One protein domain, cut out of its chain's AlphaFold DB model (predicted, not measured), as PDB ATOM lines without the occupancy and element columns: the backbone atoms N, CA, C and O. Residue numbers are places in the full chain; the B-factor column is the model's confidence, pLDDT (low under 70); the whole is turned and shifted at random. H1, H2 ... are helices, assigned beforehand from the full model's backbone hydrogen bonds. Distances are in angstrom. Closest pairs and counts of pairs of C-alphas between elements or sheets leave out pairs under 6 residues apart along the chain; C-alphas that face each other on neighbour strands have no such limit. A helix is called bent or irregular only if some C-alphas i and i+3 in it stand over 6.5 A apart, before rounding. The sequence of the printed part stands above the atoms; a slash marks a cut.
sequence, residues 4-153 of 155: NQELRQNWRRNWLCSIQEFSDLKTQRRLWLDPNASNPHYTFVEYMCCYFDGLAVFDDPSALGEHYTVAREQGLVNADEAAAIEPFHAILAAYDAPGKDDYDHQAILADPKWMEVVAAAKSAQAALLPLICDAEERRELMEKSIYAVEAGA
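What this domain is: This is residues 4 to 153 of the 155 residues of an uncharacterized protein of Blastomonas fulva (UniProt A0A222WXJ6). Four longer helices, H1, H3, H5 and H7, make the body, with H1 in its core: H3, H7 and H8 pack on H1 around it, and H5 packs on H7, lying near H3 as well. The short helices H2 and H6 sit at one end of this body, where H3 and H7 begin, and H4 sits at the other end, by the start of H5. H9 is a small piece beside H2, close to the last printed residue. The printed part has 150 residues with nine named helices, H1 to H9 in order along the chain, and no named strand; the class is all helix. It is compact, with a radius of gyration of the C-alphas of 14.9 A, and its C-alphas span 42 by 34 by 25 A.

Where its parts are: H1 is residues 4 to 23 and the longest helix by residues, 29.1 A from C-alpha 4 at (-41.255, 28.550, 28.044) to C-alpha 23 at (-19.170, 30.518, 9.269). H2 follows as residues 25 to 32, 10.1 A. H3 is residues 44 to 56, 18.1 A. H4 is residues 69 to 73, 6.3 A. H5, residues 79 to 93, is 20.1 A long and irregular: C-alphas 84 and 87 are 7.2 A apart, where about 5 A is found in a regular helix. H6 is residues 105 to 110, 8.5 A, and H7 is residues 112 to 128, 24.4 A. H8 is residues 135 to 142, 10.5 A. H9, residues 146 to 150, is 6.2 A and ends with C-alpha 150 at (-34.574, 35.893, 0.870).

How they stand to each other: H1 is the hub, touching four other helices. H1 touches H3 at a shallow tilt of 34 degrees, only just short of steep, opposite ways; their closest C-alphas are those of Ser 18 and Tyr 51, 5.7 A apart. With residues 19 to 23 alone H1 touches H7, at a steep tilt of 48 degrees, opposite ways, closest at the C-alphas of Ser 23 and Lys 122, 4.9 A. With residues 12 to 20 alone it touches H8, at a shallow tilt of 32 degrees, the same way, closest at the C-alphas of Leu 16 and Leu 141, 4.8 A. H1 and H2 touch only at the corner by their link, and only just, with 3 pairs of C-alphas within 8 A, the closest being Glu 21 and Gln 28 at 7.6 A. H5 touches H7 at a shallow tilt of 9 degrees, opposite ways, with the C-alphas of Phe 88 and Ala 120 closest at 4.9 A. H3 and H5 are near each other, with 7 pairs of C-alphas within 10 A. H2 and H6 are close but not clearly touching, the closest C-alphas being those of Trp 32 and His 105, 6.1 A apart. The same holds for H4 and H5, at the C-alphas of Arg 72 and Ala 79, 7.2 A, and for H2 and H9, at those of Thr 27 and Ala 148, 7.3 A. H1 is apart from H4, H6 and H9. Every O i to N i+4 pair is within hydrogen-bond range in H2, H3, H4, H6, H7, H8 and H9; H1 has 15 of 16 and H5 has 9 of 11.

The domain as a whole: The two C-alphas farthest apart are those of Pro 35 and Glu 73, 42.8 A. The printed part has no cut. The links from H2 to H3, H3 to H4 and H5 to H6 are long, with 11, 12 and 11 residues. The mean pLDDT of the printed part is 87.9; residues 38, 40, 61 to 66 and 145 to 153 are under 70.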
ATOM      1  N   ASN A   4     -42.618  28.986  27.735       75.62
ATOM      2  CA  ASN A   4     -41.255  28.550  28.044       75.62
ATOM      3  C   ASN A   4     -40.662  27.528  27.061       75.62
ATOM      4  O   ASN A   4     -39.458  27.296  27.082       75.62
ATOM      5  N   GLN A   5     -41.472  26.841  26.261       80.94
ATOM      6  CA  GLN A   5     -40.976  25.920  25.238       80.94
ATOM      7  C   GLN A   5     -40.673  26.670  23.937       80.94
ATOM      8  O   GLN A   5     -39.638  26.424  23.324       80.94
ATOM      9  N   GLU A   6     -41.532  27.616  23.565       84.00
ATOM     10  CA  GLU A   6     -41.355  28.459  22.380       84.00
ATOM     11  C   GLU A   6     -40.140  29.384  22.520       84.00
ATOM     12  O   GLU A   6     -39.307  29.448  21.618       84.00
ATOM     13  N   LEU A   7     -39.962  30.016  23.687       81.25
ATOM     14  CA  LEU A   7     -38.773  30.827  23.975       81.25
ATOM     15  C   LEU A   7     -37.474  30.024  23.833       81.25
ATOM     16  O   LEU A   7     -36.508  30.515  23.253       81.25
ATOM     17  N   ARG A   8     -37.455  28.773  24.313       85.12
ATOM     18  CA  ARG A   8     -36.276  27.901  24.211       85.12
ATOM     19  C   ARG A   8     -35.973  27.494  22.770       85.12
ATOM     20  O   ARG A   8     -34.815  27.521  22.366       85.12
ATOM     21  N   GLN A   9     -37.007  27.148  22.004       88.38
ATOM     22  CA  GLN A   9     -36.871  26.808  20.585       88.38
ATOM     23  C   GLN A   9     -36.348  27.996  19.775       88.38
ATOM     24  O   GLN A   9     -35.393  27.847  19.017       88.38
ATOM     25  N   ASN A  10     -36.924  29.183  19.983       88.38
ATOM     26  CA  ASN A  10     -36.492  30.402  19.301       88.38
ATOM     27  C   ASN A  10     -35.047  30.761  19.652       88.38
ATOM     28  O   ASN A  10     -34.273  31.111  18.765       88.38
ATOM     29  N   TRP A  11     -34.659  30.621  20.921       90.94
ATOM     30  CA  TRP A  11     -33.285  30.875  21.336       90.94
ATOM     31  C   TRP A  11     -32.294  29.925  20.662       90.94
ATOM     32  O   TRP A  11     -31.335  30.389  20.049       90.94
ATOM     33  N   ARG A  12     -32.545  28.605  20.701       93.56
ATOM     34  CA  ARG A  12     -31.649  27.622  20.065       93.56
ATOM     35  C   ARG A  12     -31.544  27.837  18.565       93.56
ATOM     36  O   ARG A  12     -30.442  27.820  18.026       93.56
ATOM     37  N   ARG A  13     -32.670  28.108  17.906       92.00
ATOM     38  CA  ARG A  13     -32.697  28.455  16.487       92.00
ATOM     39  C   ARG A  13     -31.806  29.659  16.185       92.00
ATOM     40  O   ARG A  13     -30.917  29.556  15.349       92.00
ATOM     41  N   ASN A  14     -32.014  30.777  16.878       90.00
ATOM     42  CA  ASN A  14     -31.268  32.012  16.632       90.00
ATOM     43  C   ASN A  14     -29.770  31.843  16.909       90.00
ATOM     44  O   ASN A  14     -28.938  32.334  16.145       90.00
ATOM     45  N   TRP A  15     -29.428  31.111  17.969       93.62
ATOM     46  CA  TRP A  15     -28.050  30.797  18.324       93.62
ATOM     47  C   TRP A  15     -27.341  29.994  17.222       93.62
ATOM     48  O   TRP A  15     -26.271  30.391  16.761       93.62
ATOM     49  N   LEU A  16     -27.963  28.919  16.729       95.19
ATOM     50  CA  LEU A  16     -27.397  28.074  15.670       95.19
ATOM     51  C   LEU A  16     -27.318  28.798  14.319       95.19
ATOM     52  O   LEU A  16     -26.282  28.723  13.655       95.19
ATOM     53  N   CYS A  17     -28.359  29.551  13.952       93.06
ATOM     54  CA  CYS A  17     -28.363  30.395  12.755       93.06
ATOM     55  C   CYS A  17     -27.223  31.416  12.782       93.06
ATOM     56  O   CYS A  17     -26.517  31.570  11.790       93.06
ATOM     57  N   SER A  18     -27.002  32.078  13.922       93.88
ATOM     58  CA  SER A  18     -25.923  33.061  14.054       93.88
ATOM     59  C   SER A  18     -24.563  32.407  13.795       93.88
ATOM     60  O   SER A  18     -23.765  32.906  13.007       93.88
ATOM     61  N   ILE A  19     -24.308  31.232  14.383       95.94
ATOM     62  CA  ILE A  19     -23.055  30.484  14.172       95.94
ATOM     63  C   ILE A  19     -22.856  30.143  12.688       95.94
ATOM     64  O   ILE A  19     -21.750  30.292  12.159       95.94
ATOM     65  N   GLN A  20     -23.921  29.719  12.006       95.81
ATOM     66  CA  GLN A  20     -23.902  29.450  10.570       95.81
ATOM     67  C   GLN A  20     -23.575  30.711   9.755       95.81
ATOM     68  O   GLN A  20     -22.771  30.663   8.821       95.81
ATOM     69  N   GLU A  21     -24.158  31.848  10.120       94.50
ATOM     70  CA  GLU A  21     -23.932  33.138   9.472       94.50
ATOM     71  C   GLU A  21     -22.466  33.587   9.600       94.50
ATOM     72  O   GLU A  21     -21.831  33.930   8.594       94.50
ATOM     73  N   PHE A  22     -21.865  33.470  10.790       96.56
ATOM     74  CA  PHE A  22     -20.434  33.732  10.990       96.56
ATOM     75  C   PHE A  22     -19.526  32.759  10.223       96.56
ATOM     76  O   PHE A  22     -18.425  33.137   9.810       96.56
ATOM     77  N   SER A  23     -19.965  31.519   9.986       96.81
ATOM     78  CA  SER A  23     -19.170  30.518   9.269       96.81
ATOM     79  C   SER A  23     -19.220  30.671   7.736       96.81
ATOM     80  O   SER A  23     -18.298  30.226   7.034       96.81
ATOM     81  N   ASP A  24     -20.232  31.353   7.185       95.25
ATOM     82  CA  ASP A  24     -20.440  31.519   5.739       95.25
ATOM     83  C   ASP A  24     -19.888  32.843   5.178       95.25
ATOM     84  O   ASP A  24     -20.612  33.750   4.753       95.25
ATOM     85  N   LEU A  25     -18.559  32.904   5.049       94.56
ATOM     86  CA  LEU A  25     -17.860  34.032   4.419       94.56
ATOM     87  C   LEU A  25     -18.339  34.333   2.988       94.56
ATOM     88  O   LEU A  25     -18.252  35.473   2.528       94.56
ATOM     89  N   LYS A  26     -18.821  33.328   2.244       92.81
ATOM     90  CA  LYS A  26     -19.310  33.550   0.877       92.81
ATOM     91  C   LYS A  26     -20.588  34.384   0.911       92.81
ATOM     92  O   LYS A  26     -20.740  35.286   0.089       92.81
ATOM     93  N   THR A  27     -21.491  34.081   1.838       91.25
ATOM     94  CA  THR A  27     -22.720  34.853   2.033       91.25
ATOM     95  C   THR A  27     -22.426  36.236   2.605       91.25
ATOM     96  O   THR A  27     -22.948  37.198   2.048       91.25
ATOM     97  N   GLN A  28     -21.518  36.360   3.581       93.12
ATOM     98  CA  GLN A  28     -21.062  37.663   4.086       93.12
ATOM     99  C   GLN A  28     -20.543  38.553   2.949       93.12
ATOM    100  O   GLN A  28     -21.069  39.632   2.720       93.12
ATOM    101  N   ARG A  29     -19.589  38.071   2.136       92.44
ATOM    102  CA  ARG A  29     -19.049  38.841   0.997       92.44
ATOM    103  C   ARG A  29     -20.109  39.256  -0.008       92.44
ATOM    104  O   ARG A  29     -20.029  40.346  -0.558       92.44
ATOM    105  N   ARG A  30     -21.058  38.364  -0.294       89.94
ATOM    106  CA  ARG A  30     -22.119  38.635  -1.261       89.94
ATOM    107  C   ARG A  30     -23.070  39.709  -0.751       89.94
ATOM    108  O   ARG A  30     -23.425  40.574  -1.529       89.94
ATOM    109  N   LEU A  31     -23.503  39.620   0.505       89.06
ATOM    110  CA  LEU A  31     -24.567  40.473   1.030       89.06
ATOM    111  C   LEU A  31     -24.035  41.781   1.621       89.06
ATOM    112  O   LEU A  31     -24.647  42.817   1.411       89.06
ATOM    113  N   TRP A  32     -22.876  41.767   2.280       91.12
ATOM    114  CA  TRP A  32     -22.315  42.964   2.917       91.12
ATOM    115  C   TRP A  32     -21.726  43.958   1.909       91.12
ATOM    116  O   TRP A  32     -21.571  45.134   2.213       91.12
ATOM    117  N   LEU A  33     -21.355  43.489   0.712       90.25
ATOM    118  CA  LEU A  33     -20.815  44.334  -0.359       90.25
ATOM    119  C   LEU A  33     -21.852  44.659  -1.440       90.25
ATOM    120  O   LEU A  33     -21.514  45.356  -2.398       90.25
ATOM    121  N   ASP A  34     -23.079  44.143  -1.331       86.69
ATOM    122  CA  ASP A  34     -24.138  44.433  -2.296       86.69
ATOM    123  C   ASP A  34     -24.876  45.720  -1.895       86.69
ATOM    124  O   ASP A  34     -25.633  45.716  -0.925       86.69
ATOM    125  N   PRO A  35     -24.724  46.825  -2.649       80.50
ATOM    126  CA  PRO A  35     -25.427  48.072  -2.353       80.50
ATOM    127  C   PRO A  35     -26.950  47.966  -2.535       80.50
ATOM    128  O   PRO A  35     -27.673  48.872  -2.126       80.50
ATOM    129  N   ASN A  36     -27.447  46.891  -3.160       80.81
ATOM    130  CA  ASN A  36     -28.874  46.620  -3.332       80.81
ATOM    131  C   ASN A  36     -29.429  45.654  -2.276       80.81
ATOM    132  O   ASN A  36     -30.643  45.416  -2.261       80.81
ATOM    133  N   ALA A  37     -28.584  45.112  -1.391       76.25
ATOM    134  CA  ALA A  37     -29.039  44.300  -0.277       76.25
ATOM    135  C   ALA A  37     -29.882  45.175   0.658       76.25
ATOM    136  O   ALA A  37     -29.386  46.012   1.404       76.25
ATOM    137  N   SER A  38     -31.200  44.994   0.595       68.50
ATOM    138  CA  SER A  38     -32.151  45.786   1.378       68.50
ATOM    139  C   SER A  38     -32.402  45.220   2.776       68.50
ATOM    140  O   SER A  38     -33.191  45.794   3.522       68.50
ATOM    141  N   ASN A  39     -31.827  44.057   3.098       71.19
ATOM    142  CA  ASN A  39     -32.015  43.412   4.390       71.19
ATOM    143  C   ASN A  39     -30.884  43.837   5.344       71.19
ATOM    144  O   ASN A  39     -29.755  43.381   5.149       71.19
ATOM    145  N   PRO A  40     -31.168  44.670   6.366       63.78
ATOM    146  CA  PRO A  40     -30.145  45.146   7.294       63.78
ATOM    147  C   PRO A  40     -29.475  44.006   8.072       63.78
ATOM    148  O   PRO A  40     -28.305  44.151   8.417       63.78
ATOM    149  N   HIS A  41     -30.159  42.861   8.240       70.19
ATOM    150  CA  HIS A  41     -29.674  41.652   8.931       70.19
ATOM    151  C   HIS A  41     -28.307  41.164   8.422       70.19
ATOM    152  O   HIS A  41     -27.562  40.508   9.140       70.19
ATOM    153  N   TYR A  42     -27.939  41.496   7.181       76.56
ATOM    154  CA  TYR A  42     -26.656  41.122   6.584       76.56
ATOM    155  C   TYR A  42     -25.626  42.234   6.654       76.56
ATOM    156  O   TYR A  42     -25.095  42.668   5.634       76.56
ATOM    157  N   THR A  43     -25.309  42.648   7.873       84.06
ATOM    158  CA  THR A  43     -24.192  43.545   8.160       84.06
ATOM    159  C   THR A  43     -23.374  42.989   9.318       84.06
ATOM    160  O   THR A  43     -23.845  42.142  10.076       84.06
ATOM    161  N   PHE A  44     -22.139  43.473   9.464       89.12
ATOM    162  CA  PHE A  44     -21.309  43.158  10.627       89.12
ATOM    163  C   PHE A  44     -22.034  43.466  11.944       89.12
ATOM    164  O   PHE A  44     -22.088  42.611  12.822       89.12
ATOM    165  N   VAL A  45     -22.638  44.655  12.044       90.00
ATOM    166  CA  VAL A  45     -23.366  45.107  13.237       90.00
ATOM    167  C   VAL A  45     -24.487  44.136  13.597       90.00
ATOM    168  O   VAL A  45     -24.533  43.659  14.727       90.00
ATOM    169  N   GLU A  46     -25.346  43.779  12.639       88.75
ATOM    170  CA  GLU A  46     -26.462  42.868  12.915       88.75
ATOM    171  C   GLU A  46     -25.990  41.461  13.289       88.75
ATOM    172  O   GLU A  46     -26.573  40.860  14.183       88.75
ATOM    173  N   TYR A  47     -24.912  40.949  12.685       92.56
ATOM    174  CA  TYR A  47     -24.343  39.653  13.076       92.56
ATOM    175  C   TYR A  47     -23.868  39.667  14.536       92.56
ATOM    176  O   TYR A  47     -24.163  38.741  15.295       92.56
ATOM    177  N   MET A  48     -23.152  40.723  14.940       92.50
ATOM    178  CA  MET A  48     -22.686  40.897  16.319       92.50
ATOM    179  C   MET A  48     -23.868  41.011  17.288       92.50
ATOM    180  O   MET A  48     -23.917  40.272  18.272       92.50
ATOM    181  N   CYS A  49     -24.841  41.878  16.992       89.25
ATOM    182  CA  CYS A  49     -26.029  42.078  17.821       89.25
ATOM    183  C   CYS A  49     -26.871  40.804  17.929       89.25
ATOM    184  O   CYS A  49     -27.164  40.360  19.032       89.25
ATOM    185  N   CYS A  50     -27.208  40.153  16.815       88.69
ATOM    186  CA  CYS A  50     -28.042  38.949  16.823       88.69
ATOM    187  C   CYS A  50     -27.431  37.819  17.660       88.69
ATOM    188  O   CYS A  50     -28.158  37.130  18.378       88.69
ATOM    189  N   TYR A  51     -26.105  37.656  17.624       92.19
ATOM    190  CA  TYR A  51     -25.431  36.688  18.480       92.19
ATOM    191  C   TYR A  51     -25.391  37.143  19.942       92.19
ATOM    192  O   TYR A  51     -25.920  36.441  20.801       92.19
ATOM    193  N   PHE A  52     -24.804  38.302  20.256       90.44
ATOM    194  CA  PHE A  52     -24.591  38.707  21.650       90.44
ATOM    195  C   PHE A  52     -25.880  39.111  22.375       90.44
ATOM    196  O   PHE A  52     -26.084  38.677  23.507       90.44
ATOM    197  N   ASP A  53     -26.782  39.853  21.733       85.56
ATOM    198  CA  ASP A  53     -28.081  40.202  22.320       85.56
ATOM    199  C   ASP A  53     -28.983  38.963  22.414       85.56
ATOM    200  O   ASP A  53     -29.746  38.811  23.369       85.56
ATOM    201  N   GLY A  54     -28.856  38.029  21.462       82.56
ATOM    202  CA  GLY A  54     -29.511  36.723  21.529       82.56
ATOM    203  C   GLY A  54     -29.047  35.907  22.737       82.56
ATOM    204  O   GLY A  54     -29.873  35.348  23.464       82.56
ATOM    205  N   LEU A  55     -27.737  35.878  23.005       80.56
ATOM    206  CA  LEU A  55     -27.182  35.278  24.220       80.56
ATOM    207  C   LEU A  55     -27.682  35.994  25.479       80.56
ATOM    208  O   LEU A  55     -28.076  35.317  26.427       80.56
ATOM    209  N   ALA A  56     -27.763  37.329  25.454       78.19
ATOM    210  CA  ALA A  56     -28.172  38.158  26.590       78.19
ATOM    211  C   ALA A  56     -29.586  37.856  27.136       78.19
ATOM    212  O   ALA A  56     -29.922  38.240  28.256       78.19
ATOM    213  N   VAL A  57     -30.424  37.144  26.372       75.56
ATOM    214  CA  VAL A  57     -31.746  36.676  26.827       75.56
ATOM    215  C   VAL A  57     -31.631  35.684  27.988       75.56
ATOM    216  O   VAL A  57     -32.473  35.684  28.887       75.56
ATOM    217  N   PHE A  58     -30.611  34.825  27.961       73.06
ATOM    218  CA  PHE A  58     -30.406  33.765  28.948       73.06
ATOM    219  C   PHE A  58     -28.988  33.740  29.504       73.06
ATOM    220  O   PHE A  58     -28.640  32.752  30.130       73.06
ATOM    221  N   ASP A  59     -28.160  34.750  29.271       70.56
ATOM    222  CA  ASP A  59     -26.806  34.807  29.818       70.56
ATOM    223  C   ASP A  59     -26.288  36.244  29.903       70.56
ATOM    224  O   ASP A  59     -26.914  37.159  29.380       70.56
ATOM    225  N   ASP A  60     -25.148  36.453  30.558       72.75
ATOM    226  CA  ASP A  60     -24.434  37.727  30.494       72.75
ATOM    227  C   ASP A  60     -23.209  37.559  29.577       72.75
ATOM    228  O   ASP A  60     -22.181  37.027  30.007       72.75
ATOM    229  N   PRO A  61     -23.270  38.017  28.311       64.25
ATOM    230  CA  PRO A  61     -22.140  37.901  27.393       64.25
ATOM    231  C   PRO A  61     -20.906  38.699  27.851       64.25
ATOM    232  O   PRO A  61     -19.821  38.490  27.317       64.25
ATOM    233  N   SER A  62     -21.035  39.592  28.842       63.62
ATOM    234  CA  SER A  62     -19.919  40.343  29.431       63.62
ATOM    235  C   SER A  62     -19.246  39.643  30.623       63.62
ATOM    236  O   SER A  62     -18.176  40.076  31.066       63.62
ATOM    237  N   ALA A  63     -19.822  38.547  31.132       60.09
ATOM    238  CA  ALA A  63     -19.278  37.795  32.259       60.09
ATOM    239  C   ALA A  63     -18.089  36.917  31.827       60.09
ATOM    240  O   ALA A  63     -18.248  35.863  31.217       60.09
ATOM    241  N   LEU A  64     -16.870  37.348  32.166       55.25
ATOM    242  CA  LEU A  64     -15.640  36.617  31.852       55.25
ATOM    243  C   LEU A  64     -15.608  35.231  32.519       55.25
ATOM    244  O   LEU A  64     -15.553  35.132  33.744       55.25
ATOM    245  N   GLY A  65     -15.532  34.176  31.703       57.06
ATOM    246  CA  GLY A  65     -15.240  32.805  32.145       57.06
ATOM    247  C   GLY A  65     -16.443  31.975  32.603       57.06
ATOM    248  O   GLY A  65     -16.247  30.844  33.046       57.06
ATOM    249  N   GLU A  66     -17.661  32.507  32.482       66.69
ATOM    250  CA  GLU A  66     -18.912  31.817  32.835       66.69
ATOM    251  C   GLU A  66     -19.988  31.952  31.739       66.69
ATOM    252  O   GLU A  66     -21.182  31.863  32.025       66.69
ATOM    253  N   HIS A  67     -19.588  32.128  30.473       76.44
ATOM    254  CA  HIS A  67     -20.534  32.165  29.356       76.44
ATOM    255  C   HIS A  67     -21.364  30.875  29.298       76.44
ATOM    256  O   HIS A  67     -20.875  29.774  29.564       76.44
ATOM    257  N   TYR A  68     -22.635  31.011  28.921       83.31
ATOM    258  CA  TYR A  68     -23.606  29.916  28.852       83.31
ATOM    259  C   TYR A  68     -23.964  29.287  30.210       83.31
ATOM    260  O   TYR A  68     -24.593  28.229  30.229       83.31
ATOM    261  N   THR A  69     -23.610  29.884  31.353       84.25
ATOM    262  CA  THR A  69     -23.986  29.354  32.676       84.25
ATOM    263  C   THR A  69     -25.496  29.284  32.846       84.25
ATOM    264  O   THR A  69     -26.033  28.210  33.128       84.25
ATOM    265  N   VAL A  70     -26.204  30.387  32.606       83.69
ATOM    266  CA  VAL A  70     -27.660  30.416  32.779       83.69
ATOM    267  C   VAL A  70     -28.333  29.625  31.651       83.69
ATOM    268  O   VAL A  70     -29.278  28.874  31.912       83.69
ATOM    269  N   ALA A  71     -27.791  29.651  30.428       86.19
ATOM    270  CA  ALA A  71     -28.260  28.781  29.347       86.19
ATOM    271  C   ALA A  71     -28.155  27.281  29.713       86.19
ATOM    272  O   ALA A  71     -29.075  26.501  29.445       86.19
ATOM    273  N   ARG A  72     -27.076  26.867  30.387       88.06
ATOM    274  CA  ARG A  72     -26.889  25.490  30.874       88.06
ATOM    275  C   ARG A  72     -27.850  25.134  31.999       88.06
ATOM    276  O   ARG A  72     -28.446  24.058  31.961       88.06
ATOM    277  N   GLU A  73     -28.048  26.022  32.968       85.94
ATOM    278  CA  GLU A  73     -29.023  25.826  34.052       85.94
ATOM    279  C   GLU A  73     -30.455  25.671  33.524       85.94
ATOM    280  O   GLU A  73     -31.247  24.894  34.061       85.94
ATOM    281  N   GLN A  74     -30.776  26.359  32.425       83.69
ATOM    282  CA  GLN A  74     -32.066  26.266  31.742       83.69
ATOM    283  C   GLN A  74     -32.190  25.062  30.794       83.69
ATOM    284  O   GLN A  74     -33.259  24.870  30.199       83.69
ATOM    285  N   GLY A  75     -31.129  24.262  30.646       87.75
ATOM    286  CA  GLY A  75     -31.074  23.114  29.739       87.75
ATOM    287  C   GLY A  75     -31.091  23.492  28.255       87.75
ATOM    288  O   GLY A  75     -31.452  22.658  27.429       87.75
ATOM    289  N   LEU A  76     -30.747  24.739  27.916       88.94
ATOM    290  CA  LEU A  76     -30.669  25.226  26.537       88.94
ATOM    291  C   LEU A  76     -29.412  24.746  25.825       88.94
ATOM    292  O   LEU A  76     -29.452  24.535  24.621       88.94
ATOM    293  N   VAL A  77     -28.315  24.594  26.565       91.56
ATOM    294  CA  VAL A  77     -27.007  24.163  26.066       91.56
ATOM    295  C   VAL A  77     -26.438  23.167  27.068       91.56
ATOM    296  O   VAL A  77     -26.526  23.385  28.276       91.56
ATOM    297  N   ASN A  78     -25.875  22.055  26.607       92.75
ATOM    298  CA  ASN A  78     -25.184  21.121  27.499       92.75
ATOM    299  C   ASN A  78     -23.694  21.491  27.679       92.75
ATOM    300  O   ASN A  78     -23.182  22.412  27.050       92.75
ATOM    301  N   ALA A  79     -22.981  20.798  28.571       92.50
ATOM    302  CA  ALA A  79     -21.578  21.121  28.851       92.50
ATOM    303  C   ALA A  79     -20.652  20.936  27.633       92.50
ATOM    304  O   ALA A  79     -19.731  21.728  27.454       92.50
ATOM    305  N   ASP A  80     -20.913  19.931  26.795       95.56
ATOM    306  CA  ASP A  80     -20.107  19.652  25.606       95.56
ATOM    307  C   ASP A  80     -20.366  20.694  24.512       95.56
ATOM    308  O   ASP A  80     -19.429  21.162  23.870       95.56
ATOM    309  N   GLU A  81     -21.623  21.113  24.331       95.81
ATOM    310  CA  GLU A  81     -21.992  22.184  23.400       95.81
ATOM    311  C   GLU A  81     -21.386  23.530  23.823       95.81
ATOM    312  O   GLU A  81     -20.824  24.236  22.985       95.81
ATOM    313  N   ALA A  82     -21.437  23.863  25.118       93.38
ATOM    314  CA  ALA A  82     -20.810  25.071  25.655       93.38
ATOM    315  C   ALA A  82     -19.287  25.048  25.435       93.38
ATOM    316  O   ALA A  82     -18.709  26.004  24.924       93.38
ATOM    317  N   ALA A  83     -18.634  23.919  25.727       93.75
ATOM    318  CA  ALA A  83     -17.203  23.758  25.480       93.75
ATOM    319  C   ALA A  83     -16.841  23.839  23.984       93.75
ATOM    320  O   ALA A  83     -15.770  24.336  23.637       93.75
ATOM    321  N   ALA A  84     -17.719  23.365  23.095       96.19
ATOM    322  CA  ALA A  84     -17.513  23.411  21.650       96.19
ATOM    323  C   ALA A  84     -17.586  24.836  21.073       96.19
ATOM    324  O   ALA A  84     -16.889  25.128  20.098       96.19
ATOM    325  N   ILE A  85     -18.409  25.717  21.655       94.81
ATOM    326  CA  ILE A  85     -18.616  27.088  21.162       94.81
ATOM    327  C   ILE A  85     -17.690  28.122  21.818       94.81
ATOM    328  O   ILE A  85     -17.396  29.149  21.203       94.81
ATOM    329  N   GLU A  86     -17.195  27.851  23.027       92.44
ATOM    330  CA  GLU A  86     -16.387  28.781  23.830       92.44
ATOM    331  C   GLU A  86     -15.211  29.419  23.059       92.44
ATOM    332  O   GLU A  86     -15.063  30.643  23.110       92.44
ATOM    333  N   PRO A  87     -14.403  28.675  22.268       94.44
ATOM    334  CA  PRO A  87     -13.296  29.285  21.532       94.44
ATOM    335  C   PRO A  87     -13.759  30.314  20.496       94.44
ATOM    336  O   PRO A  87     -13.111  31.342  20.314       94.44
ATOM    337  N   PHE A  88     -14.882  30.050  19.821       96.25
ATOM    338  CA  PHE A  88     -15.472  31.002  18.884       96.25
ATOM    339  C   PHE A  88     -16.005  32.232  19.616       96.25
ATOM    340  O   PHE A  88     -15.699  33.345  19.196       96.25
ATOM    341  N   HIS A  89     -16.735  32.042  20.721       94.12
ATOM    342  CA  HIS A  89     -17.247  33.150  21.526       94.12
ATOM    343  C   HIS A  89     -16.112  34.081  21.977       94.12
ATOM    344  O   HIS A  89     -16.193  35.288  21.766       94.12
ATOM    345  N   ALA A  90     -15.023  33.524  22.514       92.88
ATOM    346  CA  ALA A  90     -13.880  34.300  22.991       92.88
ATOM    347  C   ALA A  90     -13.177  35.088  21.870       92.88
ATOM    348  O   ALA A  90     -12.820  36.250  22.063       92.88
ATOM    349  N   ILE A  91     -12.988  34.479  20.693       96.12
ATOM    350  CA  ILE A  91     -12.380  35.153  19.533       96.12
ATOM    351  C   ILE A  91     -13.293  36.272  19.022       96.12
ATOM    352  O   ILE A  91     -12.811  37.364  18.725       96.12
ATOM    353  N   LEU A  92     -14.602  36.019  18.948       95.62
ATOM    354  CA  LEU A  92     -15.578  37.002  18.493       95.62
ATOM    355  C   LEU A  92     -15.676  38.196  19.451       95.62
ATOM    356  O   LEU A  92     -15.653  39.337  19.002       95.62
ATOM    357  N   ALA A  93     -15.736  37.948  20.760       92.81
ATOM    358  CA  ALA A  93     -15.825  38.994  21.780       92.81
ATOM    359  C   ALA A  93     -14.576  39.894  21.829       92.81
ATOM    360  O   ALA A  93     -14.652  41.039  22.265       92.81
ATOM    361  N   ALA A  94     -13.423  39.386  21.382       94.38
ATOM    362  CA  ALA A  94     -12.169  40.132  21.314       94.38
ATOM    363  C   ALA A  94     -11.948  40.863  19.975       94.38
ATOM    364  O   ALA A  94     -10.922  41.531  19.810       94.38
ATOM    365  N   TYR A  95     -12.846  40.705  18.999       96.19
ATOM    366  CA  TYR A  95     -12.696  41.303  17.677       96.19
ATOM    367  C   TYR A  95     -13.151  42.770  17.668       96.19
ATOM    368  O   TYR A  95     -14.295  43.078  17.987       96.19
ATOM    369  N   ASP A  96     -12.263  43.656  17.214       95.81
ATOM    370  CA  ASP A  96     -12.561  45.054  16.896       95.81
ATOM    371  C   ASP A  96     -12.470  45.254  15.380       95.81
ATOM    372  O   ASP A  96     -11.466  44.865  14.769       95.81
ATOM    373  N   ALA A  97     -13.458  45.924  14.780       95.56
ATOM    374  CA  ALA A  97     -13.411  46.273  13.365       95.56
ATOM    375  C   ALA A  97     -12.202  47.185  13.040       95.56
ATOM    376  O   ALA A  97     -11.830  48.055  13.847       95.56
ATOM    377  N   PRO A  98     -11.582  47.045  11.850       97.00
ATOM    378  CA  PRO A  98     -10.512  47.928  11.402       97.00
ATOM    379  C   PRO A  98     -10.894  49.404  11.516       97.00
ATOM    380  O   PRO A  98     -11.963  49.825  11.091       97.00
ATOM    381  N   GLY A  99     -10.019  50.209  12.122       95.44
ATOM    382  CA  GLY A  99     -10.279  51.640  12.311       95.44
ATOM    383  C   GLY A  99     -11.433  51.968  13.268       95.44
ATOM    384  O   GLY A  99     -11.735  53.148  13.424       95.44
ATOM    385  N   LYS A 100     -12.020  50.965  13.945       93.62
ATOM    386  CA  LYS A 100     -13.261  51.077  14.730       93.62
ATOM    387  C   LYS A 100     -14.460  51.531  13.894       93.62
ATOM    388  O   LYS A 100     -15.318  52.259  14.392       93.62
ATOM    389  N   ASP A 101     -14.472  51.148  12.619       94.75
ATOM    390  CA  ASP A 101     -15.584  51.404  11.714       94.75
ATOM    391  C   ASP A 101     -16.334  50.101  11.421       94.75
ATOM    392  O   ASP A 101     -15.963  49.318  10.546       94.75
ATOM    393  N   ASP A 102     -17.411  49.886  12.170       93.56
ATOM    394  CA  ASP A 102     -18.277  48.710  12.059       93.56
ATOM    395  C   ASP A 102     -19.076  48.671  10.736       93.56
ATOM    396  O   ASP A 102     -19.694  47.656  10.400       93.56
ATOM    397  N   TYR A 103     -19.053  49.764   9.961       92.25
ATOM    398  CA  TYR A 103     -19.747  49.903   8.681       92.25
ATOM    399  C   TYR A 103     -18.812  49.772   7.472       92.25
ATOM    400  O   TYR A 103     -19.298  49.620   6.349       92.25
ATOM    401  N   ASP A 104     -17.487  49.758   7.665       94.88
ATOM    402  CA  ASP A 104     -16.536  49.466   6.587       94.88
ATOM    403  C   ASP A 104     -16.462  47.952   6.332       94.88
ATOM    404  O   ASP A 104     -15.502  47.248   6.661       94.88
ATOM    405  N   HIS A 105     -17.523  47.432   5.717       94.00
ATOM    406  CA  HIS A 105     -17.653  46.018   5.374       94.00
ATOM    407  C   HIS A 105     -16.495  45.514   4.511       94.00
ATOM    408  O   HIS A 105     -16.094  44.355   4.631       94.00
ATOM    409  N   GLN A 106     -15.930  46.369   3.654       95.44
ATOM    410  CA  GLN A 106     -14.803  45.993   2.813       95.44
ATOM    411  C   GLN A 106     -13.529  45.810   3.644       95.44
ATOM    412  O   GLN A 106     -12.822  44.821   3.435       95.44
ATOM    413  N   ALA A 107     -13.247  46.714   4.587       97.31
ATOM    414  CA  ALA A 107     -12.115  46.571   5.495       97.31
ATOM    415  C   ALA A 107     -12.269  45.343   6.402       97.31
ATOM    416  O   ALA A 107     -11.326  44.561   6.515       97.31
ATOM    417  N   ILE A 108     -13.460  45.116   6.967       97.56
ATOM    418  CA  ILE A 108     -13.749  43.949   7.815       97.56
ATOM    419  C   ILE A 108     -13.533  42.641   7.042       97.56
ATOM    420  O   ILE A 108     -12.813  41.754   7.491       97.56
ATOM    421  N   LEU A 109     -14.083  42.522   5.829       96.62
ATOM    422  CA  LEU A 109     -13.943  41.308   5.013       96.62
ATOM    423  C   LEU A 109     -12.515  41.058   4.502       96.62
ATOM    424  O   LEU A 109     -12.220  39.945   4.044       96.62
ATOM    425  N   ALA A 110     -11.651  42.074   4.549       97.25
ATOM    426  CA  ALA A 110     -10.231  41.985   4.228       97.25
ATOM    427  C   ALA A 110      -9.337  41.785   5.468       97.25
ATOM    428  O   ALA A 110      -8.150  41.498   5.297       97.25
ATOM    429  N   ASP A 111      -9.875  41.910   6.686       98.25
ATOM    430  CA  ASP A 111      -9.114  41.793   7.928       98.25
ATOM    431  C   ASP A 111      -8.732  40.326   8.209       98.25
ATOM    432  O   ASP A 111      -9.612  39.464   8.342       98.25
ATOM    433  N   PRO A 112      -7.431  40.002   8.354       98.19
ATOM    434  CA  PRO A 112      -6.996  38.690   8.820       98.19
ATOM    435  C   PRO A 112      -7.637  38.257  10.145       98.19
ATOM    436  O   PRO A 112      -7.938  37.075  10.297       98.19
ATOM    437  N   LYS A 113      -7.913  39.182  11.072       98.19
ATOM    438  CA  LYS A 113      -8.579  38.864  12.346       98.19
ATOM    439  C   LYS A 113     -10.026  38.427  12.141       98.19
ATOM    440  O   LYS A 113     -10.488  37.503  12.802       98.19
ATOM    441  N   TRP A 114     -10.731  39.021  11.179       98.19
ATOM    442  CA  TRP A 114     -12.068  38.550  10.816       98.19
ATOM    443  C   TRP A 114     -12.013  37.141  10.212       98.19
ATOM    444  O   TRP A 114     -12.884  36.308  10.459       98.19
ATOM    445  N   MET A 115     -10.954  36.813   9.463       98.31
ATOM    446  CA  MET A 115     -10.767  35.446   8.962       98.31
ATOM    447  C   MET A 115     -10.555  34.436  10.099       98.31
ATOM    448  O   MET A 115     -11.001  33.293   9.972       98.31
ATOM    449  N   GLU A 116      -9.926  34.841  11.207       98.38
ATOM    450  CA  GLU A 116      -9.820  34.020  12.421       98.38
ATOM    451  C   GLU A 116     -11.196  33.778  13.057       98.38
ATOM    452  O   GLU A 116     -11.512  32.629  13.370       98.38
ATOM    453  N   VAL A 117     -12.051  34.805  13.146       98.50
ATOM    454  CA  VAL A 117     -13.452  34.675  13.601       98.50
ATOM    455  C   VAL A 117     -14.214  33.661  12.743       98.50
ATOM    456  O   VAL A 117     -14.802  32.712  13.265       98.50
ATOM    457  N   VAL A 118     -14.157  33.799  11.414       98.38
ATOM    458  CA  VAL A 118     -14.826  32.882  10.476       98.38
ATOM    459  C   VAL A 118     -14.303  31.447  10.626       98.38
ATOM    460  O   VAL A 118     -15.072  30.484  10.576       98.38
ATOM    461  N   ALA A 119     -12.989  31.268  10.787       98.56
ATOM    462  CA  ALA A 119     -12.390  29.950  10.984       98.56
ATOM    463  C   ALA A 119     -12.806  29.319  12.324       98.56
ATOM    464  O   ALA A 119     -13.081  28.114  12.381       98.56
ATOM    465  N   ALA A 120     -12.904  30.126  13.381       98.50
ATOM    466  CA  ALA A 120     -13.397  29.695  14.680       98.50
ATOM    467  C   ALA A 120     -14.878  29.289  14.610       98.50
ATOM    468  O   ALA A 120     -15.222  28.208  15.086       98.50
ATOM    469  N   ALA A 121     -15.725  30.062  13.921       98.25
ATOM    470  CA  ALA A 121     -17.136  29.731  13.708       98.25
ATOM    471  C   ALA A 121     -17.309  28.386  12.985       98.25
ATOM    472  O   ALA A 121     -18.088  27.538  13.412       98.25
ATOM    473  N   LYS A 122     -16.523  28.133  11.928       98.38
ATOM    474  CA  LYS A 122     -16.516  26.835  11.223       98.38
ATOM    475  C   LYS A 122     -16.081  25.679  12.117       98.38
ATOM    476  O   LYS A 122     -16.615  24.578  12.008       98.38
ATOM    477  N   SER A 123     -15.097  25.919  12.978       98.38
ATOM    478  CA  SER A 123     -14.611  24.911  13.923       98.38
ATOM    479  C   SER A 123     -15.686  24.578  14.958       98.38
ATOM    480  O   SER A 123     -15.952  23.402  15.197       98.38
ATOM    481  N   ALA A 124     -16.363  25.597  15.494       97.88
ATOM    482  CA  ALA A 124     -17.491  25.425  16.402       97.88
ATOM    483  C   ALA A 124     -18.660  24.691  15.727       97.88
ATOM    484  O   ALA A 124     -19.188  23.737  16.286       97.88
ATOM    485  N   GLN A 125     -19.004  25.055  14.489       97.56
ATOM    486  CA  GLN A 125     -20.027  24.376  13.688       97.56
ATOM    487  C   GLN A 125     -19.733  22.873  13.543       97.56
ATOM    488  O   GLN A 125     -20.599  22.035  13.792       97.56
ATOM    489  N   ALA A 126     -18.492  22.516  13.196       98.00
ATOM    490  CA  ALA A 126     -18.072  21.123  13.066       98.00
ATOM    491  C   ALA A 126     -18.090  20.361  14.406       98.00
ATOM    492  O   ALA A 126     -18.410  19.173  14.422       98.00
ATOM    493  N   ALA A 127     -17.761  21.033  15.512       98.19
ATOM    494  CA  ALA A 127     -17.768  20.451  16.852       98.19
ATOM    495  C   ALA A 127     -19.186  20.279  17.427       98.19
ATOM    496  O   ALA A 127     -19.451  19.280  18.090       98.19
ATOM    497  N   LEU A 128     -20.105  21.204  17.133       98.00
ATOM    498  CA  LEU A 128     -21.503  21.162  17.572       98.00
ATOM    499  C   LEU A 128     -22.335  20.133  16.803       98.00
ATOM    500  O   LEU A 128     -23.177  19.457  17.391       98.00
ATOM    501  N   LEU A 129     -22.095  19.977  15.499       97.19
ATOM    502  CA  LEU A 129     -22.878  19.091  14.635       97.19
ATOM    503  C   LEU A 129     -23.085  17.656  15.180       97.19
ATOM    504  O   LEU A 129     -24.217  17.169  15.120       97.19
ATOM    505  N   PRO A 130     -22.062  16.949  15.708       97.38
ATOM    506  CA  PRO A 130     -22.262  15.621  16.290       97.38
ATOM    507  C   PRO A 130     -22.991  15.627  17.645       97.38
ATOM    508  O   PRO A 130     -23.511  14.580  18.027       97.38
ATOM    509  N   LEU A 131     -23.033  16.758  18.358       97.19
ATOM    510  CA  LEU A 131     -23.648  16.892  19.688       97.19
ATOM    511  C   LEU A 131     -25.153  17.171  19.615       97.19
ATOM    512  O   LEU A 131     -25.909  16.766  20.496       97.19
ATOM    513  N   ILE A 132     -25.595  17.833  18.549       95.62
ATOM    514  CA  ILE A 132     -27.003  18.143  18.308       95.62
ATOM    515  C   ILE A 132     -27.683  16.900  17.742       95.62
ATOM    516  O   ILE A 132     -27.228  16.366  16.736       95.62
ATOM    517  N   CYS A 133     -28.770  16.426  18.347       92.69
ATOM    518  CA  CYS A 133     -29.521  15.260  17.851       92.69
ATOM    519  C   CYS A 133     -30.733  15.641  16.992       92.69
ATOM    520  O   CYS A 133     -31.170  14.837  16.168       92.69
ATOM    521  N   ASP A 134     -31.275  16.839  17.194       94.31
ATOM    522  CA  ASP A 134     -32.445  17.318  16.472       94.31
ATOM    523  C   ASP A 134     -32.098  17.660  15.013       94.31
ATOM    524  O   ASP A 134     -31.083  18.295  14.720       94.31
ATOM    525  N   ALA A 135     -32.921  17.189  14.077       94.56
ATOM    526  CA  ALA A 135     -32.648  17.343  12.653       94.56
ATOM    527  C   ALA A 135     -32.879  18.776  12.158       94.56
ATOM    528  O   ALA A 135     -32.180  19.202  11.241       94.56
ATOM    529  N   GLU A 136     -33.832  19.510  12.733       92.94
ATOM    530  CA  GLU A 136     -34.091  20.902  12.364       92.94
ATOM    531  C   GLU A 136     -32.974  21.800  12.888       92.94
ATOM    532  O   GLU A 136     -32.418  22.578  12.122       92.94
ATOM    533  N   GLU A 137     -32.533  21.607  14.131       95.25
ATOM    534  CA  GLU A 137     -31.381  22.328  14.685       95.25
ATOM    535  C   GLU A 137     -30.098  22.093  13.878       95.25
ATOM    536  O   GLU A 137     -29.354  23.029  13.584       95.25
ATOM    537  N   ARG A 138     -29.845  20.850  13.447       96.06
ATOM    538  CA  ARG A 138     -28.726  20.560  12.536       96.06
ATOM    539  C   ARG A 138     -28.849  21.304  11.213       96.06
ATOM    540  O   ARG A 138     -27.824  21.676  10.647       96.06
ATOM    541  N   ARG A 139     -30.068  21.492  10.699       94.25
ATOM    542  CA  ARG A 139     -30.294  22.282   9.483       94.25
ATOM    543  C   ARG A 139     -30.017  23.755   9.736       94.25
ATOM    544  O   ARG A 139     -29.273  24.324   8.955       94.25
ATOM    545  N   GLU A 140     -30.500  24.332  10.833       94.00
ATOM    546  CA  GLU A 140     -30.220  25.736  11.183       94.00
ATOM    547  C   GLU A 140     -28.715  25.996  11.366       94.00
ATOM    548  O   GLU A 140     -28.206  27.041  10.977       94.00
ATOM    549  N   LEU A 141     -27.971  25.009  11.877       95.62
ATOM    550  CA  LEU A 141     -26.518  25.100  11.996       95.62
ATOM    551  C   LEU A 141     -25.785  24.998  10.647       95.62
ATOM    552  O   LEU A 141     -24.655  25.464  10.548       95.62
ATOM    553  N   MET A 142     -26.351  24.354   9.619       93.31
ATOM    554  CA  MET A 142     -25.620  23.947   8.401       93.31
ATOM    555  C   MET A 142     -26.106  24.605   7.108       93.31
ATOM    556  O   MET A 142     -25.329  24.760   6.163       93.31
ATOM    557  N   GLU A 143     -27.386  24.942   7.034       89.94
ATOM    558  CA  GLU A 143     -28.015  25.577   5.885       89.94
ATOM    559  C   GLU A 143     -27.965  27.093   6.042       89.94
ATOM    560  O   GLU A 143     -27.992  27.619   7.145       89.94
ATOM    561  N   LYS A 144     -27.915  27.810   4.918       81.94
ATOM    562  CA  LYS A 144     -28.023  29.269   4.949       81.94
ATOM    563  C   LYS A 144     -29.321  29.665   5.634       81.94
ATOM    564  O   LYS A 144     -30.369  29.136   5.257       81.94
ATOM    565  N   SER A 145     -29.253  30.632   6.545       69.81
ATOM    566  CA  SER A 145     -30.460  31.160   7.172       69.81
ATOM    567  C   SER A 145     -31.471  31.624   6.113       69.81
ATOM    568  O   SER A 145     -31.115  32.079   5.016       69.81
ATOM    569  N   ILE A 146     -32.762  31.485   6.425       65.19
ATOM    570  CA  ILE A 146     -33.855  31.854   5.512       65.19
ATOM    571  C   ILE A 146     -33.733  33.308   5.044       65.19
ATOM    572  O   ILE A 146     -33.931  33.607   3.867       65.19
ATOM    573  N   TYR A 147     -33.276  34.185   5.934       63.97
ATOM    574  CA  TYR A 147     -33.032  35.588   5.650       63.97
ATOM    575  C   TYR A 147     -31.970  35.776   4.544       63.97
ATOM    576  O   TYR A 147     -32.078  36.713   3.751       63.97
ATOM    577  N   ALA A 148     -30.990  34.871   4.414       65.56
ATOM    578  CA  ALA A 148     -29.881  34.979   3.458       65.56
ATOM    579  C   ALA A 148     -30.312  34.521   2.070       65.56
ATOM    580  O   ALA A 148     -29.800  35.003   1.048       65.56
ATOM    581  N   VAL A 149     -31.237  33.559   2.055       65.25
ATOM    582  CA  VAL A 149     -31.931  33.087   0.861       65.25
ATOM    583  C   VAL A 149     -32.850  34.193   0.346       65.25
ATOM    584  O   VAL A 149     -32.750  34.559  -0.820       65.25
ATOM    585  N   GLU A 150     -33.662  34.795   1.217       66.38
ATOM    586  CA  GLU A 150     -34.574  35.893   0.870       66.38
ATOM    587  C   GLU A 150     -33.831  37.152   0.406       66.38
ATOM    588  O   GLU A 150     -34.200  37.752  -0.605       66.38
ATOM    589  N   ALA A 151     -32.729  37.516   1.071       61.22
ATOM    590  CA  ALA A 151     -31.874  38.631   0.662       61.22
ATOM    591  C   ALA A 151     -31.171  38.390  -0.688       61.22
ATOM    592  O   ALA A 151     -30.708  39.335  -1.316       61.22
ATOM    593  N   GLY A 152     -31.073  37.135  -1.145       55.06
ATOM    594  CA  GLY A 152     -30.504  36.765  -2.442       55.06
ATOM    595  C   GLY A 152     -31.508  36.489  -3.557       55.06
ATOM    596  O   GLY A 152     -31.071  36.212  -4.665       55.06
ATOM    597  N   ALA A 153     -32.814  36.526  -3.286       52.22
ATOM    598  CA  ALA A 153     -33.850  36.087  -4.223       52.22
ATOM    599  C   ALA A 153     -34.363  37.187  -5.174       52.22
ATOM    600  O   ALA A 153     -35.382  36.995  -5.837       52.22
TER     601      ALA A 153